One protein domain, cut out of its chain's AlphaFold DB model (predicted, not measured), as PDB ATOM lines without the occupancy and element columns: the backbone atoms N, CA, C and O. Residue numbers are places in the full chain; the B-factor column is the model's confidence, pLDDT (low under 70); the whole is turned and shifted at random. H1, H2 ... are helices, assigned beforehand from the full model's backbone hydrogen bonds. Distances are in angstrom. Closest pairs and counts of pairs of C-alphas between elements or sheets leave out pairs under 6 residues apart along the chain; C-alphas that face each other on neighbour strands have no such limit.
ATOM      1  N   GLU A  12      51.145  11.694  91.915       79.62
ATOM      2  CA  GLU A  12      50.025  12.502  91.429       79.62
ATOM      3  C   GLU A  12      49.930  13.830  92.187       79.62
ATOM      4  O   GLU A  12      49.872  14.903  91.578       79.62
ATOM      5  N   THR A  13      50.042  13.779  93.519       76.62
ATOM      6  CA  THR A  13      50.078  14.981  94.357       76.62
ATOM      7  C   THR A  13      51.298  15.826  94.018       76.62
ATOM      8  O   THR A  13      51.167  17.034  93.846       76.62
ATOM      9  N   ARG A  14      52.468  15.211  93.805       73.88
ATOM     10  CA  ARG A  14      53.693  15.916  93.397       73.88
ATOM     11  C   ARG A  14      53.541  16.633  92.049       73.88
ATOM     12  O   ARG A  14      54.014  17.761  91.906       73.88
ATOM     13  N   ARG A  15      52.868  16.028  91.061       78.25
ATOM     14  CA  ARG A  15      52.612  16.632  89.734       78.25
ATOM     15  C   ARG A  15      51.600  17.770  89.788       78.25
ATOM     16  O   ARG A  15      51.852  18.836  89.220       78.25
ATOM     17  N   VAL A  16      50.479  17.579  90.485       78.75
ATOM     18  CA  VAL A  16      49.477  18.639  90.707       78.75
ATOM     19  C   VAL A  16      50.121  19.811  91.438       78.75
ATOM     20  O   VAL A  16      49.951  20.968  91.062       78.75
ATOM     21  N   HIS A  17      50.946  19.501  92.429       69.19
ATOM     22  CA  HIS A  17      51.669  20.480  93.205       69.19
ATOM     23  C   HIS A  17      52.675  21.277  92.346       69.19
ATOM     24  O   HIS A  17      52.583  22.501  92.244       69.19
ATOM     25  N   LYS A  18      53.549  20.584  91.603       72.50
ATOM     26  CA  LYS A  18      54.526  21.191  90.684       72.50
ATOM     27  C   LYS A  18      53.867  22.027  89.582       72.50
ATOM     28  O   LYS A  18      54.353  23.105  89.254       72.50
ATOM     29  N   SER A  19      52.757  21.556  89.014       75.88
ATOM     30  CA  SER A  19      52.014  22.301  87.987       75.88
ATOM     31  C   SER A  19      51.327  23.547  88.555       75.88
ATOM     32  O   SER A  19      51.315  24.591  87.904       75.88
ATOM     33  N   ARG A  20      50.821  23.491  89.793       68.62
ATOM     34  CA  ARG A  20      50.258  24.648  90.505       68.62
ATOM     35  C   ARG A  20      51.333  25.679  90.859       68.62
ATOM     36  O   ARG A  20      51.088  26.873  90.689       68.62
ATOM     37  N   ALA A  21      52.517  25.225  91.271       65.44
ATOM     38  CA  ALA A  21      53.688  26.071  91.488       65.44
ATOM     39  C   ALA A  21      54.194  26.705  90.179       65.44
ATOM     40  O   ALA A  21      54.545  27.874  90.165       65.44
ATOM     41  N   ALA A  22      54.160  25.987  89.053       68.62
ATOM     42  CA  ALA A  22      54.532  26.547  87.750       68.62
ATOM     43  C   ALA A  22      53.540  27.616  87.249       68.62
ATOM     44  O   ALA A  22      53.944  28.591  86.623       68.62
ATOM     45  N   ARG A  23      52.241  27.453  87.544       67.81
ATOM     46  CA  ARG A  23      51.179  28.411  87.172       67.81
ATOM     47  C   ARG A  23      51.179  29.681  88.020       67.81
ATOM     48  O   ARG A  23      50.738  30.728  87.557       67.81
ATOM     49  N   LYS A  24      51.628  29.602  89.273       60.19
ATOM     50  CA  LYS A  24      51.828  30.774  90.125       60.19
ATOM     51  C   LYS A  24      53.308  31.122  90.102       60.19
ATOM     52  O   LYS A  24      54.059  30.512  90.839       60.19
ATOM     53  N   HIS A  25      53.719  32.124  89.324       53.28
ATOM     54  CA  HIS A  25      55.081  32.690  89.327       53.28
ATOM     55  C   HIS A  25      55.485  33.281  90.700       53.28
ATOM     56  O   HIS A  25      55.698  34.485  90.835       53.28
ATOM     57  N   ARG A  26      55.515  32.486  91.771       56.09
ATOM     58  CA  ARG A  26      55.736  32.954  93.137       56.09
ATOM     59  C   ARG A  26      56.795  32.125  93.847       56.09
ATOM     60  O   ARG A  26      56.934  30.925  93.653       56.09
ATOM     61  N   ARG A  27      57.549  32.862  94.659       56.56
ATOM     62  CA  ARG A  27      58.681  32.451  95.494       56.56
ATOM     63  C   ARG A  27      58.302  31.274  96.425       56.56
ATOM     64  O   ARG A  27      57.113  31.103  96.702       56.56
ATOM     65  N   PRO A  28      59.285  30.534  96.978       56.91
ATOM     66  CA  PRO A  28      59.078  29.383  97.876       56.91
ATOM     67  C   PRO A  28      58.096  29.618  99.040       56.91
ATOM     68  O   PRO A  28      57.453  28.700  99.526       56.91
ATOM     69  N   GLU A  29      57.926  30.864  99.470       54.16
ATOM     70  CA  GLU A  29      57.000  31.283 100.530       54.16
ATOM     71  C   GLU A  29      55.511  31.084 100.194       54.16
ATOM     72  O   GLU A  29      54.670  31.037 101.093       54.16
ATOM     73  N   ALA A  30      55.152  30.999  98.909       57.78
ATOM     74  CA  ALA A  30      53.784  30.683  98.496       57.78
ATOM     75  C   ALA A  30      53.424  29.217  98.776       57.78
ATOM     76  O   ALA A  30      52.242  28.900  98.913       57.78
ATOM     77  N   GLU A  31      54.442  28.367  98.891       62.69
ATOM     78  CA  GLU A  31      54.299  26.936  99.106       62.69
ATOM     79  C   GLU A  31      53.923  26.609 100.543       62.69
ATOM     80  O   GLU A  31      52.907  25.972 100.822       62.69
ATOM     81  N   ILE A  32      54.683  27.185 101.475       64.12
ATOM     82  CA  ILE A  32      54.429  27.057 102.909       64.12
ATOM     83  C   ILE A  32      53.033  27.592 103.247       64.12
ATOM     84  O   ILE A  32      52.306  26.943 103.988       64.12
ATOM     85  N   ARG A  33      52.589  28.694 102.621       64.06
ATOM     86  CA  ARG A  33      51.238  29.243 102.838       64.06
ATOM     87  C   ARG A  33      50.103  28.310 102.421       64.06
ATOM     88  O   ARG A  33      49.025  28.395 103.000       64.06
ATOM     89  N   PHE A  34      50.284  27.459 101.409       69.06
ATOM     90  CA  PHE A  34      49.242  26.501 101.026       69.06
ATOM     91  C   PHE A  34      49.073  25.428 102.102       69.06
ATOM     92  O   PHE A  34      47.948  25.169 102.525       69.06
ATOM     93  N   LEU A  35      50.187  24.875 102.586       68.56
ATOM     94  CA  LEU A  35      50.182  23.922 103.694       68.56
ATOM     95  C   LEU A  35      49.688  24.573 104.987       68.56
ATOM     96  O   LEU A  35      48.830  24.013 105.657       68.56
ATOM     97  N   GLU A  36      50.146  25.783 105.305       68.50
ATOM     98  CA  GLU A  36      49.651  26.536 106.457       68.50
ATOM     99  C   GLU A  36      48.144  26.730 106.377       68.50
ATOM    100  O   GLU A  36      47.471  26.439 107.352       68.50
ATOM    101  N   ASN A  37      47.594  27.160 105.239       68.12
ATOM    102  CA  ASN A  37      46.151  27.358 105.089       68.12
ATOM    103  C   ASN A  37      45.354  26.047 105.158       68.12
ATOM    104  O   ASN A  37      44.241  26.060 105.672       68.12
ATOM    105  N   ALA A  38      45.900  24.936 104.655       67.31
ATOM    106  CA  ALA A  38      45.255  23.624 104.712       67.31
ATOM    107  C   ALA A  38      45.270  23.016 106.124       67.31
ATOM    108  O   ALA A  38      44.356  22.283 106.490       67.31
ATOM    109  N   VAL A  39      46.304  23.322 106.913       66.38
ATOM    110  CA  VAL A  39      46.493  22.796 108.274       66.38
ATOM    111  C   VAL A  39      46.017  23.796 109.336       66.38
ATOM    112  O   VAL A  39      45.918  23.445 110.511       66.38
ATOM    113  N   ARG A  40      45.682  25.041 108.958       64.62
ATOM    114  CA  ARG A  40      45.144  26.046 109.880       64.62
ATOM    115  C   ARG A  40      43.776  25.561 110.367       64.62
ATOM    116  O   ARG A  40      42.837  25.528 109.573       64.62
ATOM    117  N   PRO A  41      43.616  25.225 111.658       63.75
ATOM    118  CA  PRO A  41      42.294  24.921 112.177       63.75
ATOM    119  C   PRO A  41      41.450  26.193 112.058       63.75
ATOM    120  O   PRO A  41      41.877  27.251 112.527       63.75
ATOM    121  N   GLY A  42      40.262  26.098 111.448       65.25
ATOM    122  CA  GLY A  42      39.347  27.238 111.271       65.25
ATOM    123  C   GLY A  42      38.990  27.946 112.586       65.25
ATOM    124  O   GLY A  42      38.687  29.133 112.589       65.25
ATOM    125  N   HIS A  43      39.136  27.238 113.710       62.28
ATOM    126  CA  HIS A  43      38.911  27.731 115.066       62.28
ATOM    127  C   HIS A  43      40.150  27.557 115.953       62.28
ATOM    128  O   HIS A  43      40.061  27.044 117.067       62.28
ATOM    129  N   ARG A  44      41.342  27.944 115.476       66.44
ATOM    130  CA  ARG A  44      42.512  27.980 116.364       66.44
ATOM    131  C   ARG A  44      42.274  29.031 117.448       66.44
ATOM    132  O   ARG A  44      42.379  30.227 117.184       66.44
ATOM    133  N   VAL A  45      41.991  28.581 118.667       69.19
ATOM    134  CA  VAL A  45      41.956  29.453 119.841       69.19
ATOM    135  C   VAL A  45      43.365  30.007 120.026       69.19
ATOM    136  O   VAL A  45      44.310  29.279 120.339       69.19
ATOM    137  N   MET A  46      43.531  31.299 119.756       80.94
ATOM    138  CA  MET A  46      44.787  31.996 119.995       80.94
ATOM    139  C   MET A  46      44.912  32.219 121.499       80.94
ATOM    140  O   MET A  46      44.531  33.271 121.997       80.94
ATOM    141  N   LEU A  47      45.412  31.210 122.216       81.56
ATOM    142  CA  LEU A  47      45.481  31.206 123.681       81.56
ATOM    143  C   LEU A  47      46.097  32.497 124.235       81.56
ATOM    144  O   LEU A  47      45.531  33.095 125.138       81.56
ATOM    145  N   GLY A  48      47.190  32.990 123.641       85.06
ATOM    146  CA  GLY A  48      47.799  34.261 124.048       85.06
ATOM    147  C   GLY A  48      46.888  35.475 123.842       85.06
ATOM    148  O   GLY A  48      46.829  36.347 124.702       85.06
ATOM    149  N   THR A  49      46.129  35.525 122.745       86.81
ATOM    150  CA  THR A  49      45.149  36.593 122.487       86.81
ATOM    151  C   THR A  49      43.982  36.521 123.464       86.81
ATOM    152  O   THR A  49      43.570  37.552 123.985       86.81
ATOM    153  N   LEU A  50      43.489  35.314 123.752       86.56
ATOM    154  CA  LEU A  50      42.422  35.095 124.726       86.56
ATOM    155  C   LEU A  50      42.868  35.503 126.137       86.56
ATOM    156  O   LEU A  50      42.183  36.277 126.792       86.56
ATOM    157  N   LEU A  51      44.048  35.057 126.573       87.19
ATOM    158  CA  LEU A  51      44.629  35.438 127.862       87.19
ATOM    159  C   LEU A  51      44.887  36.947 127.952       87.19
ATOM    160  O   LEU A  51      44.668  37.542 128.999       87.19
ATOM    161  N   THR A  52      45.295  37.585 126.851       86.94
ATOM    162  CA  THR A  52      45.459  39.046 126.798       86.94
ATOM    163  C   THR A  52      44.120  39.769 126.937       86.94
ATOM    164  O   THR A  52      44.054  40.791 127.614       86.94
ATOM    165  N   ALA A  53      43.055  39.262 126.308       87.44
ATOM    166  CA  ALA A  53      41.714  39.826 126.441       87.44
ATOM    167  C   ALA A  53      41.214  39.727 127.890       87.44
ATOM    168  O   ALA A  53      40.804  40.739 128.449       87.44
ATOM    169  N   ILE A  54      41.369  38.554 128.516       88.00
ATOM    170  CA  ILE A  54      41.043  38.329 129.933       88.00
ATOM    171  C   ILE A  54      41.851  39.274 130.836       88.00
ATOM    172  O   ILE A  54      41.295  39.936 131.704       88.00
ATOM    173  N   GLY A  55      43.163  39.388 130.608       85.88
ATOM    174  CA  GLY A  55      44.025  40.271 131.394       85.88
ATOM    175  C   GLY A  55      43.669  41.754 131.258       85.88
ATOM    176  O   GLY A  55      43.807  42.489 132.227       85.88
ATOM    177  N   ARG A  56      43.192  42.200 130.087       86.12
ATOM    178  CA  ARG A  56      42.720  43.581 129.873       86.12
ATOM    179  C   ARG A  56      41.397  43.867 130.575       86.12
ATOM    180  O   ARG A  56      41.247  44.950 131.122       86.12
ATOM    181  N   GLU A  57      40.456  42.926 130.537       87.75
ATOM    182  CA  GLU A  57      39.172  43.041 131.241       87.75
ATOM    183  C   GLU A  57      39.367  43.106 132.760       87.75
ATOM    184  O   GLU A  57      38.671  43.846 133.443       87.75
ATOM    185  N   ALA A  58      40.374  42.401 133.274       85.94
ATOM    186  CA  ALA A  58      40.758  42.429 134.679       85.94
ATOM    187  C   ALA A  58      41.671  43.615 135.073       85.94
ATOM    188  O   ALA A  58      42.289  43.555 136.130       85.94
TER     189      ALA A  58
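This is residues 12 to 58 of the 81 residues of the protein "Plasmid stability protein" of Methylophilus medardicus (UniProt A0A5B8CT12). Three short helices are strung out along a drawn-out chain with no packed core: H1 and H2 make an open V at one end, joined near the point of the V by residues 24 to 28, and H3 sticks out at the far end beyond the stretch of residues 40 to 46. No helix touches another, and residues 32 to 58 stand free. The printed part has 47 residues, with three named helices in the order H1, H2, H3 and no named strand; the class is all helix. It is extended, with a radius of gyration of the C-alphas of 17.4 A, and its C-alphas span 53 by 20 by 10 A, a rod in outline.

H1, residues 12 to 23, and H2, residues 29 to 39, are close but not clearly touching, with 1 pair of C-alphas within 8 A. Their closest C-alphas, those of Ala 21 and Glu 31, are 7.7 A apart. They run opposite ways at a steep tilt of 47 degrees, and their centres are 13.8 A apart. H3, residues 47 to 57, is apart from H1 and from H2. In H1, H2 and H3 every O i to N i+4 pair is within hydrogen-bond range.

H1 begins at C-alpha 12 (50.025, 12.502, 91.429) and is 16.5 A long from first to last C-alpha. H2 measures 15.6 A and begins at C-alpha 29 (57.000, 31.283, 100.530). H3 measures 15.4 A and ends at C-alpha 57 (39.172, 43.041, 131.241).

The two C-alphas farthest apart are those of Glu 12 and Ala 58, at 53.4 A. The printed part has no cut. The link from H1 to H2 is tight, with 5 residues, and the link from H2 to H3 is short, with 7. The mean pLDDT of the printed part is 71.8; residue 17 and residues 20 to 45 are under 70, while H3 has a mean of 86.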